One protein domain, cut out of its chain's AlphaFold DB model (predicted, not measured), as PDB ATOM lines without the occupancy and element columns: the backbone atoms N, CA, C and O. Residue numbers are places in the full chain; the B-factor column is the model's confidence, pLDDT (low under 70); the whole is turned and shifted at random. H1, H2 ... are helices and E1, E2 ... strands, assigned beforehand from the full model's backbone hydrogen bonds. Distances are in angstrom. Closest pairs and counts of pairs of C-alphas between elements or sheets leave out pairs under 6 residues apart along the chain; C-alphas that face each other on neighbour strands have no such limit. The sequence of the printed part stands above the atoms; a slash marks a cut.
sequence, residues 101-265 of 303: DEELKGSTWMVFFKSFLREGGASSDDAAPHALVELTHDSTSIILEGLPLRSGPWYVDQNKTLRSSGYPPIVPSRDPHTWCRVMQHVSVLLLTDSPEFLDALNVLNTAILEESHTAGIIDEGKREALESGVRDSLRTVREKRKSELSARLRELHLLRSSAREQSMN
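AT A GLANCE: This is residues 101 to 265 of the 303 residues of the protein "F-box domain-containing protein" of Tuber magnatum (white Piedmont truffle) (UniProt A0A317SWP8). A sheet of eight strands, E1 to E8, curls like part of a barrel into a head, and a long helical hairpin, H2 and H3, reaches away from it as an arm. At the foot of the arm, H4 turns aside from H3, about perpendicular to it, and crosses slantwise over E1 and E8. The printed part has 165 residues, with elements in the order H1 E1 E2 E3 E4 E5 E6 E7 E8 H2 H3 H4; the class is mixed, helices and strands. The sheet's order is E3 E2 E1 E8 E7 E6 E5 E4, all antiparallel. The whole is loose, with a radius of gyration of the C-alphas of 19.2 A, and spans 60 by 39 by 30 A, only just elongated.

IN THESE COORDINATES: H1, residues 101 to 104, begins with C-alpha 101 at (-97.503, 92.316, -1.838). E1 is residues 107 to 113 (19.3 A), E2 131 to 135, E3 141 to 146, E4 154 to 156, E5 162 to 164, E6 167 to 174 (19.4 A), E7 181 to 184 and E8 188 to 192. H2 is residues 196 to 214, 26.9 A long, and H3, residues 220 to 243, is 34.5 A, with C-alpha 220 at (-86.837, 128.982, 3.542). H4, residues 245 to 265, is 30.5 A and ends with C-alpha 265 at (-76.877, 89.150, -33.358).

HOW THE PARTS SIT: The sheet is strongly twisted, with edge strands E3 and E4. E1 E2 E3 and E4 E5 E6 E7 E8 are meanders, each strand the antiparallel neighbour of the one before. E1, of the first meander, and E8, of the second, are antiparallel neighbours, with N 110 and O 191 within hydrogen-bond range at 2.9 A. E6 is staggered: residues 167 to 170 pair with E5, N 170 and O 162 at 2.9 A, and 171 to 174 with E7, N 173 and O 182 at 2.8 A. H1 is on the sheet at a height of 7.2 A, over none of its strands, but only just. H4 is on the sheet, making two layers, a helix over one face of a sheet; its height is 10.2 A, and its closest C-alphas to E8 are Leu 249 and Thr 192, 6.5 A. On the local plane H4 and E1 stand at 47 degrees, slantwise. H2 and H3 are not on the sheet; they form a helical hairpin and touch, H2 with residues 206 to 213 alone and H3 with 220 to 227 alone, at a shallow tilt of 8 degrees, opposite ways; their closest C-alphas are Leu 209 and Arg 223, 6.4 A. H3 and H4 are close but not clearly touching, Arg 241 and Arg 248 being closest by C-alpha at 7.9 A, and about perpendicular at 80 degrees. In H2, H3 and H4 every O i to N i+4 pair is within hydrogen-bond range; H1 is too short for one.

THE WHOLE: The C-alphas farthest apart are those of Ser 115 and Gly 216, 60.2 A. The printed part has no cut. The link E1 to E2, residues 114 to 130, is long. Mean pLDDT of the printed part is 85.3; it is under 70 at residues 118 to 127, 148 to 151, 165 to 166 and 265.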
ATOM      1  N   ASP A 101     -96.249  92.178  -1.083       84.50
ATOM      2  CA  ASP A 101     -97.503  92.316  -1.838       84.50
ATOM      3  C   ASP A 101     -97.928  93.777  -2.024       84.50
ATOM      4  O   ASP A 101     -98.597  94.107  -2.999       84.50
ATOM      5  N   GLU A 102     -97.532  94.677  -1.121       86.38
ATOM      6  CA  GLU A 102     -97.874  96.099  -1.212       86.38
ATOM      7  C   GLU A 102     -97.303  96.759  -2.474       86.38
ATOM      8  O   GLU A 102     -97.942  97.632  -3.055       86.38
ATOM      9  N   GLU A 103     -96.141  96.308  -2.952       85.56
ATOM     10  CA  GLU A 103     -95.488  96.852  -4.153       85.56
ATOM     11  C   GLU A 103     -96.205  96.454  -5.457       85.56
ATOM     12  O   GLU A 103     -95.919  97.015  -6.520       85.56
ATOM     13  N   LEU A 104     -97.145  95.505  -5.378       83.31
ATOM     14  CA  LEU A 104     -98.019  95.106  -6.482       83.31
ATOM     15  C   LEU A 104     -99.273  95.971  -6.577       83.31
ATOM     16  O   LEU A 104     -99.834  96.113  -7.662       83.31
ATOM     17  N   LYS A 105     -99.754  96.519  -5.464       86.94
ATOM     18  CA  LYS A 105    -101.083  97.133  -5.412       86.94
ATOM     19  C   LYS A 105    -101.134  98.427  -6.220       86.94
ATOM     20  O   LYS A 105    -100.262  99.283  -6.111       86.94
ATOM     21  N   GLY A 106    -102.183  98.570  -7.023       83.62
ATOM     22  CA  GLY A 106    -102.403  99.710  -7.913       83.62
ATOM     23  C   GLY A 106    -101.444  99.767  -9.107       83.62
ATOM     24  O   GLY A 106    -101.311 100.822  -9.725       83.62
ATOM     25  N   SER A 107    -100.739  98.673  -9.417       87.50
ATOM     26  CA  SER A 107     -99.823  98.614 -10.560       87.50
ATOM     27  C   SER A 107    -100.499  98.026 -11.796       87.50
ATOM     28  O   SER A 107    -101.292  97.088 -11.712       87.50
ATOM     29  N   THR A 108    -100.167  98.568 -12.965       89.88
ATOM     30  CA  THR A 108    -100.720  98.126 -14.248       89.88
ATOM     31  C   THR A 108     -99.665  97.387 -15.056       89.88
ATOM     32  O   THR A 108     -98.552  97.877 -15.207       89.88
ATOM     33  N   TRP A 109    -100.012  96.238 -15.624       88.88
ATOM     34  CA  TRP A 109     -99.099  95.341 -16.319       88.88
ATOM     35  C   TRP A 109     -99.580  95.042 -17.729       88.88
ATOM     36  O   TRP A 109    -100.738  94.685 -17.947       88.88
ATOM     37  N   MET A 110     -98.659  95.117 -18.685       89.75
ATOM     38  CA  MET A 110     -98.858  94.533 -20.004       89.75
ATOM     39  C   MET A 110     -98.527  93.053 -19.977       89.75
ATOM     40  O   MET A 110     -97.442  92.679 -19.541       89.75
ATOM     41  N   VAL A 111     -99.434  92.231 -20.490       87.12
ATOM     42  CA  VAL A 111     -99.294  90.777 -20.559       87.12
ATOM     43  C   VAL A 111     -99.045  90.356 -22.001       87.12
ATOM     44  O   VAL A 111     -99.803  90.699 -22.909       87.12
ATOM     45  N   PHE A 112     -98.001  89.558 -22.202       85.62
ATOM     46  CA  PHE A 112     -97.645  88.966 -23.482       85.62
ATOM     47  C   PHE A 112     -97.545  87.449 -23.357       85.62
ATOM     48  O   PHE A 112     -96.835  86.933 -22.488       85.62
ATOM     49  N   PHE A 113     -98.204  86.724 -24.258       84.00
ATOM     50  CA  PHE A 113     -98.012  85.286 -24.404       84.00
ATOM     51  C   PHE A 113     -96.835  85.022 -25.341       84.00
ATOM     52  O   PHE A 113     -96.858  85.375 -26.518       84.00
ATOM     53  N   LYS A 114     -95.787  84.389 -24.810       83.00
ATOM     54  CA  LYS A 114     -94.514  84.185 -25.514       83.00
ATOM     55  C   LYS A 114     -94.651  83.329 -26.776       83.00
ATOM     56  O   LYS A 114     -93.867  83.522 -27.690       83.00
ATOM     57  N   SER A 115     -95.649  82.444 -26.854       78.81
ATOM     58  CA  SER A 115     -95.939  81.630 -28.047       78.81
ATOM     59  C   SER A 115     -96.374  82.445 -29.268       78.81
ATOM     60  O   SER A 115     -96.331  81.932 -30.378       78.81
ATOM     61  N   PHE A 116     -96.816  83.685 -29.058       75.44
ATOM     62  CA  PHE A 116     -97.221  84.608 -30.119       75.44
ATOM     63  C   PHE A 116     -96.176  85.705 -30.358       75.44
ATOM     64  O   PHE A 116     -96.353  86.534 -31.244       75.44
ATOM     65  N   LEU A 117     -95.086  85.719 -29.583       74.00
ATOM     66  CA  LEU A 117     -93.938  86.572 -29.863       74.00
ATOM     67  C   LEU A 117     -93.068  85.857 -30.898       74.00
ATOM     68  O   LEU A 117     -92.755  84.677 -30.730       74.00
ATOM     69  N   ARG A 118     -92.675  86.558 -31.964       66.94
ATOM     70  CA  ARG A 118     -91.757  85.999 -32.965       66.94
ATOM     71  C   ARG A 118     -90.419  85.629 -32.317       66.94
ATOM     72  O   ARG A 118     -90.005  86.227 -31.319       66.94
ATOM     73  N   GLU A 119     -89.720  84.664 -32.912       61.84
ATOM     74  CA  GLU A 119     -88.310  84.415 -32.599       61.84
ATOM     75  C   GLU A 119     -87.519  85.710 -32.836       61.84
ATOM     76  O   GLU A 119     -87.481  86.214 -33.954       61.84
ATOM     77  N   GLY A 120     -86.955  86.293 -31.774       59.22
ATOM     78  CA  GLY A 120     -86.324  87.620 -31.826       59.22
ATOM     79  C   GLY A 120     -86.919  88.622 -30.836       59.22
ATOM     80  O   GLY A 120     -86.179  89.219 -30.057       59.22
ATOM     81  N   GLY A 121     -88.247  88.721 -30.752       63.03
ATOM     82  CA  GLY A 121     -88.941  89.759 -29.984       63.03
ATOM     83  C   GLY A 121     -90.169  90.304 -30.720       63.03
ATOM     84  O   GLY A 121     -90.625  89.709 -31.696       63.03
ATOM     85  N   ALA A 122     -90.740  91.408 -30.229       62.50
ATOM     86  CA  ALA A 122     -91.818  92.105 -30.931       62.50
ATOM     87  C   ALA A 122     -91.276  93.027 -32.028       62.50
ATOM     88  O   ALA A 122     -90.346  93.799 -31.791       62.50
ATOM     89  N   SER A 123     -91.916  92.983 -33.199       61.16
ATOM     90  CA  SER A 123     -91.757  93.981 -34.261       61.16
ATOM     91  C   SER A 123     -92.597  95.232 -33.960       61.16
ATOM     92  O   SER A 123     -93.489  95.188 -33.110       61.16
ATOM     93  N   SER A 124     -92.361  96.342 -34.675       59.66
ATOM     94  CA  SER A 124     -93.216  97.544 -34.597       59.66
ATOM     95  C   SER A 124     -94.697  97.236 -34.826       59.66
ATOM     96  O   SER A 124     -95.558  97.906 -34.257       59.66
ATOM     97  N   ASP A 125     -94.975  96.197 -35.613       54.97
ATOM     98  CA  ASP A 125     -96.315  95.809 -36.043       54.97
ATOM     99  C   ASP A 125     -96.958  94.794 -35.071       54.97
ATOM    100  O   ASP A 125     -98.181  94.695 -35.008       54.97
ATOM    101  N   ASP A 126     -96.149  94.105 -34.249       62.81
ATOM    102  CA  ASP A 126     -96.567  93.107 -33.246       62.81
ATOM    103  C   ASP A 126     -96.524  93.656 -31.797       62.81
ATOM    104  O   ASP A 126     -96.600  92.906 -30.826       62.81
ATOM    105  N   ALA A 127     -96.395  94.976 -31.618       63.75
ATOM    106  CA  ALA A 127     -96.182  95.613 -30.310       63.75
ATOM    107  C   ALA A 127     -97.398  95.570 -29.359       63.75
ATOM    108  O   ALA A 127     -97.330  96.079 -28.235       63.75
ATOM    109  N   ALA A 128     -98.534  95.034 -29.809       74.19
ATOM    110  CA  ALA A 128     -99.764  95.019 -29.035       74.19
ATOM    111  C   ALA A 128     -99.693  93.970 -27.906       74.19
ATOM    112  O   ALA A 128     -99.415  92.796 -28.164       74.19
ATOM    113  N   PRO A 129     -99.959  94.351 -26.642       82.56
ATOM    114  CA  PRO A 129    -100.087  93.376 -25.568       82.56
ATOM    115  C   PRO A 129    -101.327  92.501 -25.781       82.56
ATOM    116  O   PRO A 129    -102.319  92.927 -26.366       82.56
ATOM    117  N   HIS A 130    -101.301  91.287 -25.236       85.62
ATOM    118  CA  HIS A 130    -102.465  90.396 -25.240       85.62
ATOM    119  C   HIS A 130    -103.507  90.826 -24.202       85.62
ATOM    120  O   HIS A 130    -104.703  90.576 -24.369       85.62
ATOM    121  N   ALA A 131    -103.047  91.457 -23.121       85.88
ATOM    122  CA  ALA A 131    -103.902  92.093 -22.136       85.88
ATOM    123  C   ALA A 131    -103.185  93.244 -21.426       85.88
ATOM    124  O   ALA A 131    -101.962  93.235 -21.272       85.88
ATOM    125  N   LEU A 132    -103.974  94.196 -20.939       87.88
ATOM    126  CA  LEU A 132    -103.576  95.173 -19.938       87.88
ATOM    127  C   LEU A 132    -104.347  94.855 -18.659       87.88
ATOM    128  O   LEU A 132    -105.579  94.806 -18.678       87.88
ATOM    129  N   VAL A 133    -103.635  94.616 -17.563       88.25
ATOM    130  CA  VAL A 133    -104.241  94.252 -16.277       88.25
ATOM    131  C   VAL A 133    -103.801  95.212 -15.190       88.25
ATOM    132  O   VAL A 133    -102.646  95.615 -15.156       88.25
ATOM    133  N   GLU A 134    -104.701  95.568 -14.287       89.12
ATOM    134  CA  GLU A 134    -104.370  96.318 -13.077       89.12
ATOM    135  C   GLU A 134    -104.494  95.398 -11.869       89.12
ATOM    136  O   GLU A 134    -105.479  94.673 -11.734       89.12
ATOM    137  N   LEU A 135    -103.480  95.413 -11.009       87.75
ATOM    138  CA  LEU A 135    -103.504  94.724  -9.729       87.75
ATOM    139  C   LEU A 135    -104.168  95.633  -8.701       87.75
ATOM    140  O   LEU A 135    -103.647  96.694  -8.365       87.75
ATOM    141  N   THR A 136    -105.331  95.231  -8.212       87.69
ATOM    142  CA  THR A 136    -106.147  96.009  -7.280       87.69
ATOM    143  C   THR A 136    -105.620  95.914  -5.847       87.69
ATOM    144  O   THR A 136    -104.764  95.096  -5.509       87.69
ATOM    145  N   HIS A 137    -106.126  96.780  -4.965       87.00
ATOM    146  CA  HIS A 137    -105.685  96.852  -3.567       87.00
ATOM    147  C   HIS A 137    -106.018  95.612  -2.722       87.00
ATOM    148  O   HIS A 137    -105.380  95.391  -1.695       87.00
ATOM    149  N   ASP A 138    -106.989  94.807  -3.152       85.56
ATOM    150  CA  ASP A 138    -107.331  93.501  -2.573       85.56
ATOM    151  C   ASP A 138    -106.460  92.359  -3.132       85.56
ATOM    152  O   ASP A 138    -106.768  91.182  -2.945       85.56
ATOM    153  N   SER A 139    -105.377  92.714  -3.829       81.75
ATOM    154  CA  SER A 139    -104.450  91.803  -4.487       81.75
ATOM    155  C   SER A 139    -105.113  90.917  -5.543       81.75
ATOM    156  O   SER A 139    -104.642  89.820  -5.804       81.75
ATOM    157  N   THR A 140    -106.197  91.355  -6.179       84.69
ATOM    158  CA  THR A 140    -106.735  90.688  -7.373       84.69
ATOM    159  C   THR A 140    -106.303  91.423  -8.643       84.69
ATOM    160  O   THR A 140    -105.579  92.413  -8.583       84.69
ATOM    161  N   SER A 141    -106.655  90.903  -9.819       84.69
ATOM    162  CA  SER A 141    -106.377  91.572 -11.094       84.69
ATOM    163  C   SER A 141    -107.666  91.896 -11.829       84.69
ATOM    164  O   SER A 141    -108.477  90.992 -12.061       84.69
ATOM    165  N   ILE A 142    -107.802  93.137 -12.284       86.19
ATOM    166  CA  ILE A 142    -108.855  93.569 -13.203       86.19
ATOM    167  C   ILE A 142    -108.300  93.717 -14.617       86.19
ATOM    168  O   ILE A 142    -107.138  94.068 -14.824       86.19
ATOM    169  N   ILE A 143    -109.144  93.428 -15.600       86.38
ATOM    170  CA  ILE A 143    -108.800  93.513 -17.017       86.38
ATOM    171  C   ILE A 143    -109.154  94.917 -17.489       86.38
ATOM    172  O   ILE A 143    -110.322  95.296 -17.447       86.38
ATOM    173  N   LEU A 144    -108.159  95.677 -17.936       83.88
ATOM    174  CA  LEU A 144    -108.366  96.986 -18.553       83.88
ATOM    175  C   LEU A 144    -108.542  96.859 -20.072       83.88
ATOM    176  O   LEU A 144    -109.358  97.557 -20.663       83.88
ATOM    177  N   GLU A 145    -107.789  95.950 -20.700       82.81
ATOM    178  CA  GLU A 145    -107.815  95.693 -22.144       82.81
ATOM    179  C   GLU A 145    -107.460  94.220 -22.425       82.81
ATOM    180  O   GLU A 145    -106.674  93.618 -21.689       82.81
ATOM    181  N   GLY A 146    -107.996  93.646 -23.505       80.25
ATOM    182  CA  GLY A 146    -107.627  92.311 -23.991       80.25
ATOM    183  C   GLY A 146    -108.245  91.143 -23.214       80.25
ATOM    184  O   GLY A 146    -109.297  91.271 -22.591       80.25
ATOM    185  N   LEU A 147    -107.613  89.968 -23.301       71.75
ATOM    186  CA  LEU A 147    -108.123  88.711 -22.734       71.75
ATOM    187  C   LEU A 147    -107.023  87.983 -21.939       71.75
ATOM    188  O   LEU A 147    -106.360  87.092 -22.476       71.75
ATOM    189  N   PRO A 148    -106.797  88.326 -20.660       66.38
ATOM    190  CA  PRO A 148    -105.939  87.534 -19.796       66.38
ATOM    191  C   PRO A 148    -106.642  86.234 -19.399       66.38
ATOM    192  O   PRO A 148    -107.861  86.166 -19.217       66.38
ATOM    193  N   LEU A 149    -105.856  85.175 -19.221       55.41
ATOM    194  CA  LEU A 149    -106.363  83.898 -18.741       55.41
ATOM    195  C   LEU A 149    -106.602  83.997 -17.225       55.41
ATOM    196  O   LEU A 149    -105.656  83.948 -16.454       55.41
ATOM    197  N   ARG A 150    -107.882  84.148 -16.855       63.31
ATOM    198  CA  ARG A 150    -108.509  84.113 -15.512       63.31
ATOM    199  C   ARG A 150    -107.957  85.073 -14.438       63.31
ATOM    200  O   ARG A 150    -106.764  85.156 -14.178       63.31
ATOM    201  N   SER A 151    -108.877  85.760 -13.761       65.56
ATOM    202  CA  SER A 151    -108.613  86.576 -12.572       65.56
ATOM    203  C   SER A 151    -108.561  85.717 -11.303       65.56
ATOM    204  O   SER A 151    -109.245  84.699 -11.191       65.56
ATOM    205  N   GLY A 152    -107.749  86.136 -10.335       75.81
ATOM    206  CA  GLY A 152    -107.613  85.492  -9.029       75.81
ATOM    207  C   GLY A 152    -106.743  86.330  -8.093       75.81
ATOM    208  O   GLY A 152    -106.182  87.334  -8.543       75.81
ATOM    209  N   PRO A 153    -106.633  85.956  -6.808       82.50
ATOM    210  CA  PRO A 153    -105.727  86.619  -5.883       82.50
ATOM    211  C   PRO A 153    -104.270  86.369  -6.292       82.50
ATOM    212  O   PRO A 153    -103.881  85.249  -6.634       82.50
ATOM    213  N   TRP A 154    -103.482  87.431  -6.238       86.12
ATOM    214  CA  TRP A 154    -102.054  87.503  -6.480       86.12
ATOM    215  C   TRP A 154    -101.339  87.700  -5.147       86.12
ATOM    216  O   TRP A 154    -101.786  88.485  -4.318       86.12
ATOM    217  N   TYR A 155    -100.237  86.998  -4.926       86.56
ATOM    218  CA  TYR A 155     -99.425  87.185  -3.724       86.56
ATOM    219  C   TYR A 155     -97.972  86.798  -3.981       86.56
ATOM    220  O   TYR A 155     -97.674  85.971  -4.851       86.56
ATOM    221  N   VAL A 156     -97.069  87.400  -3.218       86.94
ATOM    222  CA  VAL A 156     -95.645  87.094  -3.182       86.94
ATOM    223  C   VAL A 156     -95.435  85.978  -2.164       86.94
ATOM    224  O   VAL A 156     -95.715  86.125  -0.974       86.94
ATOM    225  N   ASP A 157     -94.966  84.821  -2.629       86.06
ATOM    226  CA  ASP A 157     -94.642  83.713  -1.737       86.06
ATOM    227  C   ASP A 157     -93.318  83.943  -0.987       86.06
ATOM    228  O   ASP A 157     -92.574  84.894  -1.233       86.06
ATOM    229  N   GLN A 158     -92.991  83.042  -0.060       84.31
ATOM    230  CA  GLN A 158     -91.767  83.127   0.749       84.31
ATOM    231  C   GLN A 158     -90.476  83.124  -0.090       84.31
ATOM    232  O   GLN A 158     -89.441  83.593   0.376       84.31
ATOM    233  N   ASN A 159     -90.537  82.631  -1.332       84.56
ATOM    234  CA  ASN A 159     -89.419  82.622  -2.272       84.56
ATOM    235  C   ASN A 159     -89.377  83.886  -3.144       84.56
ATOM    236  O   ASN A 159     -88.655  83.913  -4.139       84.56
ATOM    237  N   LYS A 160     -90.158  84.918  -2.795       83.06
ATOM    238  CA  LYS A 160     -90.316  86.160  -3.561       83.06
ATOM    239  C   LYS A 160     -90.809  85.913  -4.988       83.06
ATOM    240  O   LYS A 160     -90.499  86.678  -5.897       83.06
ATOM    241  N   THR A 161     -91.565  84.837  -5.204       86.62
ATOM    242  CA  THR A 161     -92.204  84.567  -6.495       86.62
ATOM    243  C   THR A 161     -93.659  84.981  -6.449       86.62
ATOM    244  O   THR A 161     -94.329  84.868  -5.423       86.62
ATOM    245  N   LEU A 162     -94.157  85.459  -7.579       85.44
ATOM    246  CA  LEU A 162     -95.536  85.875  -7.703       85.44
ATOM    247  C   LEU A 162     -96.418  84.679  -8.069       85.44
ATOM    248  O   LEU A 162     -96.147  83.966  -9.041       85.44
ATOM    249  N   ARG A 163     -97.485  84.469  -7.300       85.94
ATOM    250  CA  ARG A 163     -98.436  83.364  -7.461       85.94
ATOM    251  C   ARG A 163     -99.823  83.899  -7.783       85.94
ATOM    252  O   ARG A 163    -100.245  84.883  -7.193       85.94
ATOM    253  N   SER A 164    -100.541  83.210  -8.666       81.06
ATOM    254  CA  SER A 164    -101.968  83.427  -8.922       81.06
ATOM    255  C   SER A 164    -102.619  82.121  -9.375       81.06
ATOM    256  O   SER A 164    -101.978  81.299 -10.036       81.06
ATOM    257  N   SER A 165    -103.888  81.905  -9.024       69.81
ATOM    258  CA  SER A 165    -104.666  80.728  -9.429       69.81
ATOM    259  C   SER A 165    -105.025  80.801 -10.920       69.81
ATOM    260  O   SER A 165    -106.153  81.104 -11.296       69.81
ATOM    261  N   GLY A 166    -104.046  80.575 -11.788       66.44
ATOM    262  CA  GLY A 166    -104.194  80.728 -13.240       66.44
ATOM    263  C   GLY A 166    -102.861  80.822 -13.975       66.44
ATOM    264  O   GLY A 166    -102.796  80.515 -15.163       66.44
ATOM    265  N   TYR A 167    -101.790  81.149 -13.249       70.75
ATOM    266  CA  TYR A 167    -100.436  81.205 -13.775       70.75
ATOM    267  C   TYR A 167     -99.521  80.303 -12.943       70.75
ATOM    268  O   TYR A 167     -99.636  80.261 -11.715       70.75
ATOM    269  N   PRO A 168     -98.577  79.589 -13.574       75.69
ATOM    270  CA  PRO A 168     -97.439  79.048 -12.847       75.69
ATOM    271  C   PRO A 168     -96.711  80.177 -12.098       75.69
ATOM    272  O   PRO A 168     -96.800  81.328 -12.531       75.69
ATOM    273  N   PRO A 169     -95.981  79.876 -11.008       84.44
ATOM    274  CA  PRO A 169     -95.133  80.863 -10.343       84.44
ATOM    275  C   PRO A 169     -94.321  81.689 -11.332       84.44
ATOM    276  O   PRO A 169     -93.607  81.145 -12.179       84.44
ATOM    277  N   ILE A 170     -94.433  83.005 -11.199       86.12
ATOM    278  CA  ILE A 170     -93.756  83.966 -12.056       86.12
ATOM    279  C   ILE A 170     -92.636  84.611 -11.244       86.12
ATOM    280  O   ILE A 170     -92.844  85.040 -10.108       86.12
ATOM    281  N   VAL A 171     -91.435  84.674 -11.818       87.06
ATOM    282  CA  VAL A 171     -90.280  85.263 -11.136       87.06
ATOM    283  C   VAL A 171     -90.233  86.764 -11.440       87.06
ATOM    284  O   VAL A 171     -90.154  87.124 -12.622       87.06
ATOM    285  N   PRO A 172     -90.286  87.641 -10.422       90.44
ATOM    286  CA  PRO A 172     -90.064  89.066 -10.606       90.44
ATOM    287  C   PRO A 172     -88.579  89.343 -10.871       90.44
ATOM    288  O   PRO A 172     -87.690  88.818 -10.208       90.44
ATOM    289  N   SER A 173     -88.299  90.202 -11.840       90.50
ATOM    290  CA  SER A 173     -86.954  90.667 -12.177       90.50
ATOM    291  C   SER A 173     -87.006  92.079 -12.756       90.50
ATOM    292  O   SER A 173     -88.083  92.602 -13.034       90.50
ATOM    293  N   ARG A 174     -85.849  92.702 -12.982       91.12
ATOM    294  CA  ARG A 174     -85.761  93.878 -13.854       91.12
ATOM    295  C   ARG A 174     -85.187  93.485 -15.200       91.12
ATOM    296  O   ARG A 174     -84.296  92.640 -15.268       91.12
ATOM    297  N   ASP A 175     -85.702  94.093 -16.258       89.44
ATOM    298  CA  ASP A 175     -85.086  93.969 -17.570       89.44
ATOM    299  C   ASP A 175     -83.705  94.648 -17.552       89.44
ATOM    300  O   ASP A 175     -83.615  95.804 -17.135       89.44
ATOM    301  N   PRO A 176     -82.620  93.977 -17.968       86.38
ATOM    302  CA  PRO A 176     -81.276  94.545 -17.880       86.38
ATOM    303  C   PRO A 176     -81.046  95.724 -18.836       86.38
ATOM    304  O   PRO A 176     -80.157  96.532 -18.575       86.38
ATOM    305  N   HIS A 177     -81.832  95.843 -19.911       84.31
ATOM    306  CA  HIS A 177     -81.674  96.906 -20.903       84.31
ATOM    307  C   HIS A 177     -82.541  98.114 -20.559       84.31
ATOM    308  O   HIS A 177     -82.056  99.245 -20.537       84.31
ATOM    309  N   THR A 178     -83.816  97.890 -20.233       88.38
ATOM    310  CA  THR A 178     -84.751  98.994 -19.973       88.38
ATOM    311  C   THR A 178     -84.873  99.375 -18.500       88.38
ATOM    312  O   THR A 178     -85.342 100.474 -18.216       88.38
ATOM    313  N   TRP A 179     -84.468  98.498 -17.571       92.75
ATOM    314  CA  TRP A 179     -84.721  98.580 -16.118       92.75
ATOM    315  C   TRP A 179     -86.196  98.624 -15.717       92.75
ATOM    316  O   TRP A 179     -86.532  98.918 -14.567       92.75
ATOM    317  N   CYS A 180     -87.080  98.280 -16.646       91.81
ATOM    318  CA  CYS A 180     -88.488  98.053 -16.372       91.81
ATOM    319  C   CYS A 180     -88.672  96.827 -15.485       91.81
ATOM    320  O   CYS A 180     -87.887  95.871 -15.536       91.81
ATOM    321  N   ARG A 181     -89.744  96.832 -14.700       92.44
ATOM    322  CA  ARG A 181     -90.149  95.663 -13.933       92.44
ATOM    323  C   ARG A 181     -90.689  94.610 -14.889       92.44
ATOM    324  O   ARG A 181     -91.528  94.883 -15.749       92.44
ATOM    325  N   VAL A 182     -90.198  93.395 -14.724       91.44
ATOM    326  CA  VAL A 182     -90.584  92.237 -15.518       91.44
ATOM    327  C   VAL A 182     -91.024  91.133 -14.578       91.44
ATOM    328  O   VAL A 182     -90.395  90.888 -13.553       91.44
ATOM    329  N   MET A 183     -92.078  90.423 -14.951       88.81
ATOM    330  CA  MET A 183     -92.378  89.123 -14.370       88.81
ATOM    331  C   MET A 183     -92.470  88.128 -15.509       88.81
ATOM    332  O   MET A 183     -93.190  88.347 -16.482       88.81
ATOM    333  N   GLN A 184     -91.710  87.044 -15.429       86.44
ATOM    334  CA  GLN A 184     -91.644  86.087 -16.524       86.44
ATOM    335  C   GLN A 184     -91.818  84.639 -16.081       86.44
ATOM    336  O   GLN A 184     -91.321  84.204 -15.045       86.44
ATOM    337  N   HIS A 185     -92.515  83.900 -16.938       83.69
ATOM    338  CA  HIS A 185     -92.646  82.448 -16.936       83.69
ATOM    339  C   HIS A 185     -92.268  81.918 -18.336       83.69
ATOM    340  O   HIS A 185     -92.033  82.707 -19.254       83.69
ATOM    341  N   VAL A 186     -92.211  80.600 -18.546       81.56
ATOM    342  CA  VAL A 186     -91.944  79.992 -19.867       81.56
ATOM    343  C   VAL A 186     -92.905  80.505 -20.946       81.56
ATOM    344  O   VAL A 186     -92.479  80.781 -22.062       81.56
ATOM    345  N   SER A 187     -94.179  80.707 -20.603       81.38
ATOM    346  CA  SER A 187     -95.237  81.049 -21.570       81.38
ATOM    347  C   SER A 187     -95.698  82.505 -21.521       81.38
ATOM    348  O   SER A 187     -96.375  82.952 -22.441       81.38
ATOM    349  N   VAL A 188     -95.363  83.250 -20.464       83.75
ATOM    350  CA  VAL A 188     -95.907  84.595 -20.218       83.75
ATOM    351  C   VAL A 188     -94.785  85.567 -19.875       83.75
ATOM    352  O   VAL A 188     -93.825  85.216 -19.185       83.75
ATOM    353  N   LEU A 189     -94.912  86.790 -20.371       87.19
ATOM    354  CA  LEU A 189     -94.120  87.949 -19.995       87.19
ATOM    355  C   LEU A 189     -95.076  89.047 -19.534       87.19
ATOM    356  O   LEU A 189     -95.974  89.425 -20.280       87.19
ATOM    357  N   LEU A 190     -94.851  89.573 -18.337       88.62
ATOM    358  CA  LEU A 190     -95.499  90.773 -17.843       88.62
ATOM    359  C   LEU A 190     -94.466  91.893 -17.760       88.62
ATOM    360  O   LEU A 190     -93.344  91.666 -17.304       88.62
ATOM    361  N   LEU A 191     -94.847  93.085 -18.208       90.38
ATOM    362  CA  LEU A 191     -93.998  94.273 -18.224       90.38
ATOM    363  C   LEU A 191     -94.749  95.456 -17.613       90.38
ATOM    364  O   LEU A 191     -95.910  95.695 -17.951       90.38
ATOM    365  N   THR A 192     -94.072  96.214 -16.758       90.75
ATOM    366  CA  THR A 192     -94.544  97.523 -16.295       90.75
ATOM    367  C   THR A 192     -93.378  98.498 -16.115       90.75
ATOM    368  O   THR A 192     -92.212  98.147 -16.319       90.75
ATOM    369  N   ASP A 193     -93.691  99.746 -15.789       88.88
ATOM    370  CA  ASP A 193     -92.710 100.787 -15.518       88.88
ATOM    371  C   ASP A 193     -92.011 100.601 -14.154       88.88
ATOM    372  O   ASP A 193     -92.210  99.608 -13.457       88.88
ATOM    373  N   SER A 194     -91.131 101.538 -13.788       91.25
ATOM    374  CA  SER A 194     -90.347 101.467 -12.544       91.25
ATOM    375  C   SER A 194     -90.401 102.804 -11.783       91.25
ATOM    376  O   SER A 194     -89.430 103.569 -11.812       91.25
ATOM    377  N   PRO A 195     -91.536 103.150 -11.133       89.81
ATOM    378  CA  PRO A 195     -91.691 104.394 -10.365       89.81
ATOM    379  C   PRO A 195     -90.628 104.599  -9.286       89.81
ATOM    380  O   PRO A 195     -90.278 105.742  -8.990       89.81
ATOM    381  N   GLU A 196     -90.091 103.511  -8.733       91.69
ATOM    382  CA  GLU A 196     -89.212 103.541  -7.567       91.69
ATOM    383  C   GLU A 196     -87.944 104.377  -7.783       91.69
ATOM    384  O   GLU A 196     -87.407 104.940  -6.831       91.69
ATOM    385  N   PHE A 197     -87.476 104.510  -9.029       94.75
ATOM    386  CA  PHE A 197     -86.332 105.356  -9.360       94.75
ATOM    387  C   PHE A 197     -86.631 106.836  -9.114       94.75
ATOM    388  O   PHE A 197     -85.837 107.541  -8.491       94.75
ATOM    389  N   LEU A 198     -87.787 107.303  -9.591       95.19
ATOM    390  CA  LEU A 198     -88.214 108.687  -9.429       95.19
ATOM    391  C   LEU A 198     -88.555 108.983  -7.966       95.19
ATOM    392  O   LEU A 198     -88.150 110.021  -7.445       95.19
ATOM    393  N   ASP A 199     -89.241 108.056  -7.295       93.88
ATOM    394  CA  ASP A 199     -89.596 108.203  -5.884       93.88
ATOM    395  C   ASP A 199     -88.340 108.267  -4.996       93.88
ATOM    396  O   ASP A 199     -88.238 109.141  -4.135       93.88
ATOM    397  N   ALA A 200     -87.331 107.425  -5.255       95.62
ATOM    398  CA  ALA A 200     -86.062 107.464  -4.529       95.62
ATOM    399  C   ALA A 200     -85.295 108.780  -4.742       95.62
ATOM    400  O   ALA A 200     -84.716 109.320  -3.796       95.62
ATOM    401  N   LEU A 201     -85.301 109.328  -5.963       97.25
ATOM    402  CA  LEU A 201     -84.700 110.637  -6.229       97.25
ATOM    403  C   LEU A 201     -85.468 111.780  -5.574       97.25
ATOM    404  O   LEU A 201     -84.843 112.740  -5.130       97.25
ATOM    405  N   ASN A 202     -86.793 111.682  -5.481       97.00
ATOM    406  CA  ASN A 202     -87.589 112.658  -4.752       97.00
ATOM    407  C   ASN A 202     -87.245 112.649  -3.253       97.00
ATOM    408  O   ASN A 202     -87.013 113.709  -2.680       97.00
ATOM    409  N   VAL A 203     -87.108 111.466  -2.641       97.50
ATOM    410  CA  VAL A 203     -86.646 111.337  -1.244       97.50
ATOM    411  C   VAL A 203     -85.257 111.958  -1.065       97.50
ATOM    412  O   VAL A 203     -85.045 112.743  -0.141       97.50
ATOM    413  N   LEU A 204     -84.318 111.665  -1.971       98.06
ATOM    414  CA  LEU A 204     -82.986 112.274  -1.946       98.06
ATOM    415  C   LEU A 204     -83.048 113.802  -2.103       98.06
ATOM    416  O   LEU A 204     -82.302 114.518  -1.439       98.06
ATOM    417  N   ASN A 205     -83.918 114.305  -2.979       97.69
ATOM    418  CA  ASN A 205     -84.101 115.733  -3.208       97.69
ATOM    419  C   ASN A 205     -84.581 116.441  -1.936       97.69
ATOM    420  O   ASN A 205     -84.001 117.459  -1.567       97.69
ATOM    421  N   THR A 206     -85.574 115.879  -1.244       97.38
ATOM    422  CA  THR A 206     -86.047 116.400   0.045       97.38
ATOM    423  C   THR A 206     -84.933 116.402   1.089       97.38
ATOM    424  O   THR A 206     -84.702 117.431   1.718       97.38
ATOM    425  N   ALA A 207     -84.169 115.311   1.202       97.75
ATOM    426  CA  ALA A 207     -83.042 115.240   2.132       97.75
ATOM    427  C   ALA A 207     -81.972 116.313   1.848       97.75
ATOM    428  O   ALA A 207     -81.466 116.945   2.770       97.75
ATOM    429  N   ILE A 208     -81.650 116.565   0.573       97.75
ATOM    430  CA  ILE A 208     -80.683 117.606   0.187       97.75
ATOM    431  C   ILE A 208     -81.229 119.015   0.450       97.75
ATOM    432  O   ILE A 208     -80.460 119.899   0.827       97.75
ATOM    433  N   LEU A 209     -82.532 119.250   0.268       96.94
ATOM    434  CA  LEU A 209     -83.157 120.531   0.611       96.94
ATOM    435  C   LEU A 209     -83.062 120.812   2.115       96.94
ATOM    436  O   LEU A 209     -82.674 121.912   2.501       96.94
ATOM    437  N   GLU A 210     -83.366 119.817   2.949       96.50
ATOM    438  CA  GLU A 210     -83.260 119.915   4.408       96.50
ATOM    439  C   GLU A 210     -81.812 120.125   4.870       96.50
ATOM    440  O   GLU A 210     -81.544 121.008   5.688       96.50
ATOM    441  N   GLU A 211     -80.867 119.371   4.301       96.88
ATOM    442  CA  GLU A 211     -79.428 119.527   4.542       96.88
ATOM    443  C   GLU A 211     -78.959 120.943   4.182       96.88
ATOM    444  O   GLU A 211     -78.311 121.616   4.985       96.88
ATOM    445  N   SER A 212     -79.344 121.433   3.002       95.94
ATOM    446  CA  SER A 212     -78.939 122.751   2.501       95.94
ATOM    447  C   SER A 212     -79.525 123.895   3.324       95.94
ATOM    448  O   SER A 212     -78.852 124.902   3.540       95.94
ATOM    449  N   HIS A 213     -80.770 123.752   3.785       96.12
ATOM    450  CA  HIS A 213     -81.409 124.719   4.672       96.12
ATOM    451  C   HIS A 213     -80.720 124.743   6.044       96.12
ATOM    452  O   HIS A 213     -80.350 125.804   6.538       96.12
ATOM    453  N   THR A 214     -80.453 123.569   6.624       95.19
ATOM    454  CA  THR A 214     -79.768 123.439   7.923       95.19
ATOM    455  C   THR A 214     -78.346 124.005   7.879       95.19
ATOM    456  O   THR A 214     -77.899 124.639   8.830       95.19
ATOM    457  N   ALA A 215     -77.645 123.820   6.759       94.94
ATOM    458  CA  ALA A 215     -76.312 124.368   6.526       94.94
ATOM    459  C   ALA A 215     -76.307 125.874   6.181       94.94
ATOM    460  O   ALA A 215     -75.235 126.444   5.979       94.94
ATOM    461  N   GLY A 216     -77.474 126.523   6.079       94.25
ATOM    462  CA  GLY A 216     -77.591 127.943   5.736       94.25
ATOM    463  C   GLY A 216     -77.223 128.280   4.284       94.25
ATOM    464  O   GLY A 216     -76.934 129.434   3.976       94.25
ATOM    465  N   ILE A 217     -77.216 127.291   3.381       94.50
ATOM    466  CA  ILE A 217     -76.908 127.473   1.948       94.50
ATOM    467  C   ILE A 217     -78.082 128.150   1.222       94.50
ATOM    468  O   ILE A 217     -77.897 128.862   0.228       94.50
ATOM    469  N   ILE A 218     -79.303 127.898   1.691       95.31
ATOM    470  CA  ILE A 218     -80.546 128.452   1.153       95.31
ATOM    471  C   ILE A 218     -81.428 128.965   2.292       95.31
ATOM    472  O   ILE A 218     -81.378 128.438   3.400       95.31
ATOM    473  N   ASP A 219     -82.251 129.968   1.996       95.75
ATOM    474  CA  ASP A 219     -83.332 130.412   2.875       95.75
ATOM    475  C   ASP A 219     -84.602 129.556   2.684       95.75
ATOM    476  O   ASP A 219     -84.709 128.758   1.744       95.75
ATOM    477  N   GLU A 220     -85.572 129.726   3.586       95.44
ATOM    478  CA  GLU A 220     -86.837 128.982   3.542       95.44
ATOM    479  C   GLU A 220     -87.638 129.296   2.265       95.44
ATOM    480  O   GLU A 220     -88.173 128.390   1.636       95.44
ATOM    481  N   GLY A 221     -87.635 130.547   1.789       95.94
ATOM    482  CA  GLY A 221     -88.352 130.918   0.563       95.94
ATOM    483  C   GLY A 221     -87.823 130.197  -0.683       95.94
ATOM    484  O   GLY A 221     -88.588 129.710  -1.517       95.94
ATOM    485  N   LYS A 222     -86.499 130.062  -0.812       94.25
ATOM    486  CA  LYS A 222     -85.860 129.308  -1.897       94.25
ATOM    487  C   LYS A 222     -86.086 127.807  -1.750       94.25
ATOM    488  O   LYS A 222     -86.234 127.127  -2.769       94.25
ATOM    489  N   ARG A 223     -86.117 127.291  -0.520       95.19
ATOM    490  CA  ARG A 223     -86.469 125.894  -0.237       95.19
ATOM    491  C   ARG A 223     -87.892 125.592  -0.709       95.19
ATOM    492  O   ARG A 223     -88.061 124.693  -1.532       95.19
ATOM    493  N   GLU A 224     -88.873 126.384  -0.283       95.50
ATOM    494  CA  GLU A 224     -90.281 126.250  -0.678       95.50
ATOM    495  C   GLU A 224     -90.467 126.363  -2.201       95.50
ATOM    496  O   GLU A 224     -91.205 125.583  -2.813       95.50
ATOM    497  N   ALA A 225     -89.756 127.288  -2.855       94.94
ATOM    498  CA  ALA A 225     -89.804 127.458  -4.309       94.94
ATOM    499  C   ALA A 225     -89.249 126.244  -5.082       94.94
ATOM    500  O   ALA A 225     -89.778 125.867  -6.133       94.94
ATOM    501  N   LEU A 226     -88.174 125.621  -4.589       94.19
ATOM    502  CA  LEU A 226     -87.622 124.404  -5.192       94.19
ATOM    503  C   LEU A 226     -88.523 123.194  -4.933       94.19
ATOM    504  O   LEU A 226     -88.780 122.418  -5.854       94.19
ATOM    505  N   GLU A 227     -89.033 123.058  -3.710       95.19
ATOM    506  CA  GLU A 227     -89.920 121.961  -3.336       95.19
ATOM    507  C   GLU A 227     -91.223 121.990  -4.145       95.19
ATOM    508  O   GLU A 227     -91.607 120.979  -4.735       95.19
ATOM    509  N   SER A 228     -91.870 123.154  -4.239       94.94
ATOM    510  CA  SER A 228     -93.068 123.344  -5.066       94.94
ATOM    511  C   SER A 228     -92.787 123.057  -6.541       94.94
ATOM    512  O   SER A 228     -93.525 122.300  -7.169       94.94
ATOM    513  N   GLY A 229     -91.665 123.546  -7.080       94.12
ATOM    514  CA  GLY A 229     -91.277 123.293  -8.468       94.12
ATOM    515  C   GLY A 229     -91.076 121.811  -8.807       94.12
ATOM    516  O   GLY A 229     -91.503 121.359  -9.875       94.12
ATOM    517  N   VAL A 230     -90.436 121.040  -7.921       94.19
ATOM    518  CA  VAL A 230     -90.298 119.581  -8.090       94.19
ATOM    519  C   VAL A 230     -91.654 118.898  -7.937       94.19
ATOM    520  O   VAL A 230     -92.004 118.062  -8.766       94.19
ATOM    521  N   ARG A 231     -92.453 119.286  -6.937       95.31
ATOM    522  CA  ARG A 231     -93.791 118.730  -6.688       95.31
ATOM    523  C   ARG A 231     -94.726 118.897  -7.887       95.31
ATOM    524  O   ARG A 231     -95.410 117.941  -8.255       95.31
ATOM    525  N   ASP A 232     -94.728 120.068  -8.513       96.00
ATOM    526  CA  ASP A 232     -95.524 120.337  -9.713       96.00
ATOM    527  C   ASP A 232     -95.038 119.493 -10.895       96.00
ATOM    528  O   ASP A 232     -95.844 118.853 -11.569       96.00
ATOM    529  N   SER A 233     -93.718 119.387 -11.082       95.81
ATOM    530  CA  SER A 233     -93.135 118.539 -12.131       95.81
ATOM    531  C   SER A 233     -93.507 117.062 -11.937       95.81
ATOM    532  O   SER A 233     -93.898 116.388 -12.886       95.81
ATOM    533  N   LEU A 234     -93.457 116.561 -10.698       95.00
ATOM    534  CA  LEU A 234     -93.879 115.200 -10.352       95.00
ATOM    535  C   LEU A 234     -95.369 114.973 -10.619       95.00
ATOM    536  O   LEU A 234     -95.752 113.886 -11.055       95.00
ATOM    537  N   ARG A 235     -96.219 115.979 -10.377       94.94
ATOM    538  CA  ARG A 235     -97.649 115.904 -10.706       94.94
ATOM    539  C   ARG A 235     -97.849 115.766 -12.212       94.94
ATOM    540  O   ARG A 235     -98.518 114.825 -12.629       94.94
ATOM    541  N   THR A 236     -97.208 116.620 -13.008       94.81
ATOM    542  CA  THR A 236     -97.273 116.552 -14.476       94.81
ATOM    543  C   THR A 236     -96.791 115.202 -15.002       94.81
ATOM    544  O   THR A 236     -97.445 114.604 -15.852       94.81
ATOM    545  N   VAL A 237     -95.690 114.673 -14.461       92.94
ATOM    546  CA  VAL A 237     -95.183 113.338 -14.814       92.94
ATOM    547  C   VAL A 237     -96.205 112.246 -14.498       92.94
ATOM    548  O   VAL A 237     -96.457 111.381 -15.332       92.94
ATOM    549  N   ARG A 238     -96.822 112.280 -13.310       91.19
ATOM    550  CA  ARG A 238     -97.835 111.292 -12.907       91.19
ATOM    551  C   ARG A 238     -99.084 111.357 -13.781       91.19
ATOM    552  O   ARG A 238     -99.625 110.313 -14.132       91.19
ATOM    553  N   GLU A 239     -99.539 112.554 -14.131       91.50
ATOM    554  CA  GLU A 239    -100.678 112.754 -15.033       91.50
ATOM    555  C   GLU A 239    -100.368 112.222 -16.433       91.50
ATOM    556  O   GLU A 239    -101.124 111.396 -16.944       91.50
ATOM    557  N   LYS A 240     -99.208 112.589 -16.990       90.56
ATOM    558  CA  LYS A 240     -98.733 112.092 -18.286       90.56
ATOM    559  C   LYS A 240     -98.630 110.568 -18.305       90.56
ATOM    560  O   LYS A 240     -99.088 109.916 -19.240       90.56
ATOM    561  N   ARG A 241     -98.071 109.980 -17.243       86.19
ATOM    562  CA  ARG A 241     -97.953 108.527 -17.101       86.19
ATOM    563  C   ARG A 241     -99.316 107.844 -17.140       86.19
ATOM    564  O   ARG A 241     -99.432 106.805 -17.774       86.19
ATOM    565  N   LYS A 242    -100.338 108.417 -16.498       85.38
ATOM    566  CA  LYS A 242    -101.704 107.875 -16.528       85.38
ATOM    567  C   LYS A 242    -102.337 107.992 -17.914       85.38
ATOM    568  O   LYS A 242    -102.932 107.025 -18.376       85.38
ATOM    569  N   SER A 243    -102.203 109.140 -18.581       86.75
ATOM    570  CA  SER A 243    -102.817 109.363 -19.898       86.75
ATOM    571  C   SER A 243    -102.146 108.578 -21.027       86.75
ATOM    572  O   SER A 243    -102.808 108.209 -21.991       86.75
ATOM    573  N   GLU A 244    -100.844 108.306 -20.916       87.12
ATOM    574  CA  GLU A 244    -100.035 107.679 -21.972       87.12
ATOM    575  C   GLU A 244     -99.567 106.259 -21.613       87.12
ATOM    576  O   GLU A 244     -98.713 105.697 -22.297       87.12
ATOM    577  N   LEU A 245    -100.123 105.659 -20.554       82.69
ATOM    578  CA  LEU A 245     -99.633 104.406 -19.972       82.69
ATOM    579  C   LEU A 245     -99.476 103.285 -21.006       82.69
ATOM    580  O   LEU A 245     -98.416 102.672 -21.103       82.69
ATOM    581  N   SER A 246    -100.516 103.043 -21.808       79.81
ATOM    582  CA  SER A 246    -100.503 101.983 -22.823       79.81
ATOM    583  C   SER A 246     -99.452 102.255 -23.907       79.81
ATOM    584  O   SER A 246     -98.640 101.386 -24.208       79.81
ATOM    585  N   ALA A 247     -99.386 103.477 -24.444       85.00
ATOM    586  CA  ALA A 247     -98.391 103.836 -25.458       85.00
ATOM    587  C   ALA A 247     -96.957 103.674 -24.929       85.00
ATOM    588  O   ALA A 247     -96.113 103.064 -25.585       85.00
ATOM    589  N   ARG A 248     -96.714 104.134 -23.700       84.62
ATOM    590  CA  ARG A 248     -95.420 104.021 -23.031       84.62
ATOM    591  C   ARG A 248     -95.009 102.567 -22.824       84.62
ATOM    592  O   ARG A 248     -93.887 102.199 -23.145       84.62
ATOM    593  N   LEU A 249     -95.888 101.725 -22.284       84.25
ATOM    594  CA  LEU A 249     -95.544 100.323 -22.039       84.25
ATOM    595  C   LEU A 249     -95.268  99.563 -23.354       84.25
ATOM    596  O   LEU A 249     -94.382  98.705 -23.375       84.25
ATOM    597  N   ARG A 250     -95.933  99.927 -24.464       82.75
ATOM    598  CA  ARG A 250     -95.606  99.407 -25.810       82.75
ATOM    599  C   ARG A 250     -94.219  99.848 -26.268       82.75
ATOM    600  O   ARG A 250     -93.444  99.016 -26.729       82.75
ATOM    601  N   GLU A 251     -93.878 101.123 -26.100       85.88
ATOM    602  CA  GLU A 251     -92.542 101.641 -26.417       85.88
ATOM    603  C   GLU A 251     -91.451 100.905 -25.623       85.88
ATOM    604  O   GLU A 251     -90.464 100.445 -26.196       85.88
ATOM    605  N   LEU A 252     -91.661 100.693 -24.320       83.81
ATOM    606  CA  LEU A 252     -90.738  99.921 -23.479       83.81
ATOM    607  C   LEU A 252     -90.572  98.482 -23.983       83.81
ATOM    608  O   LEU A 252     -89.462  97.945 -23.966       83.81
ATOM    609  N   HIS A 253     -91.654  97.855 -24.446       83.88
ATOM    610  CA  HIS A 253     -91.607  96.514 -25.020       83.88
ATOM    611  C   HIS A 253     -90.802  96.458 -26.329       83.88
ATOM    612  O   HIS A 253     -90.021  95.520 -26.530       83.88
ATOM    613  N   LEU A 254     -90.943  97.471 -27.188       84.44
ATOM    614  CA  LEU A 254     -90.180  97.601 -28.432       84.44
ATOM    615  C   LEU A 254     -88.689  97.819 -28.169       84.44
ATOM    616  O   LEU A 254     -87.860  97.099 -28.723       84.44
ATOM    617  N   LEU A 255     -88.341  98.745 -27.270       84.31
ATOM    618  CA  LEU A 255     -86.950  99.010 -26.883       84.31
ATOM    619  C   LEU A 255     -86.280  97.757 -26.316       84.31
ATOM    620  O   LEU A 255     -85.161  97.410 -26.694       84.31
ATOM    621  N   ARG A 256     -87.000  97.032 -25.457       84.69
ATOM    622  CA  ARG A 256     -86.550  95.751 -24.913       84.69
ATOM    623  C   ARG A 256     -86.310  94.708 -26.008       84.69
ATOM    624  O   ARG A 256     -85.309  93.997 -25.960       84.69
ATOM    625  N   SER A 257     -87.235  94.582 -26.958       81.81
ATOM    626  CA  SER A 257     -87.126  93.607 -28.052       81.81
ATOM    627  C   SER A 257     -85.932  93.923 -28.951       81.81
ATOM    628  O   SER A 257     -85.095  93.051 -29.171       81.81
ATOM    629  N   SER A 258     -85.767  95.191 -29.341       83.62
ATOM    630  CA  SER A 258     -84.631  95.646 -30.149       83.62
ATOM    631  C   SER A 258     -83.283  95.393 -29.466       83.62
ATOM    632  O   SER A 258     -82.363  94.857 -30.084       83.62
ATOM    633  N   ALA A 259     -83.164  95.701 -28.169       81.44
ATOM    634  CA  ALA A 259     -81.936  95.444 -27.414       81.44
ATOM    635  C   ALA A 259     -81.590  93.944 -27.355       81.44
ATOM    636  O   ALA A 259     -80.423  93.556 -27.462       81.44
ATOM    637  N   ARG A 260     -82.606  93.084 -27.236       79.31
ATOM    638  CA  ARG A 260     -82.426  91.628 -27.207       79.31
ATOM    639  C   ARG A 260     -81.998  91.067 -28.562       79.31
ATOM    640  O   ARG A 260     -81.119  90.209 -28.605       79.31
ATOM    641  N   GLU A 261     -82.586  91.549 -29.653       79.69
ATOM    642  CA  GLU A 261     -82.186  91.180 -31.016       79.69
ATOM    643  C   GLU A 261     -80.738  91.576 -31.300       79.69
ATOM    644  O   GLU A 261     -79.970  90.772 -31.825       79.69
ATOM    645  N   GLN A 262     -80.336  92.786 -30.895       78.56
ATOM    646  CA  GLN A 262     -78.945  93.223 -31.001       78.56
ATOM    647  C   GLN A 262     -78.012  92.271 -30.250       78.56
ATOM    648  O   GLN A 262     -77.052  91.783 -30.841       78.56
ATOM    649  N   SER A 263     -78.322  91.938 -28.991       74.81
ATOM    650  CA  SER A 263     -77.520  90.994 -28.199       74.81
ATOM    651  C   SER A 263     -77.368  89.636 -28.890       74.81
ATOM    652  O   SER A 263     -76.253  89.133 -29.000       74.81
ATOM    653  N   MET A 264     -78.460  89.060 -29.408       70.38
ATOM    654  CA  MET A 264     -78.407  87.770 -30.108       70.38
ATOM    655  C   MET A 264     -77.584  87.843 -31.401       70.38
ATOM    656  O   MET A 264     -76.836  86.917 -31.712       70.38
ATOM    657  N   ASN A 265     -77.663  88.952 -32.140       68.00
ATOM    658  CA  ASN A 265     -76.877  89.150 -33.358       68.00
ATOM    659  C   ASN A 265     -75.370  89.299 -33.076       68.00
ATOM    660  O   ASN A 265     -74.553  88.818 -33.866       68.00
TER     661      ASN A 265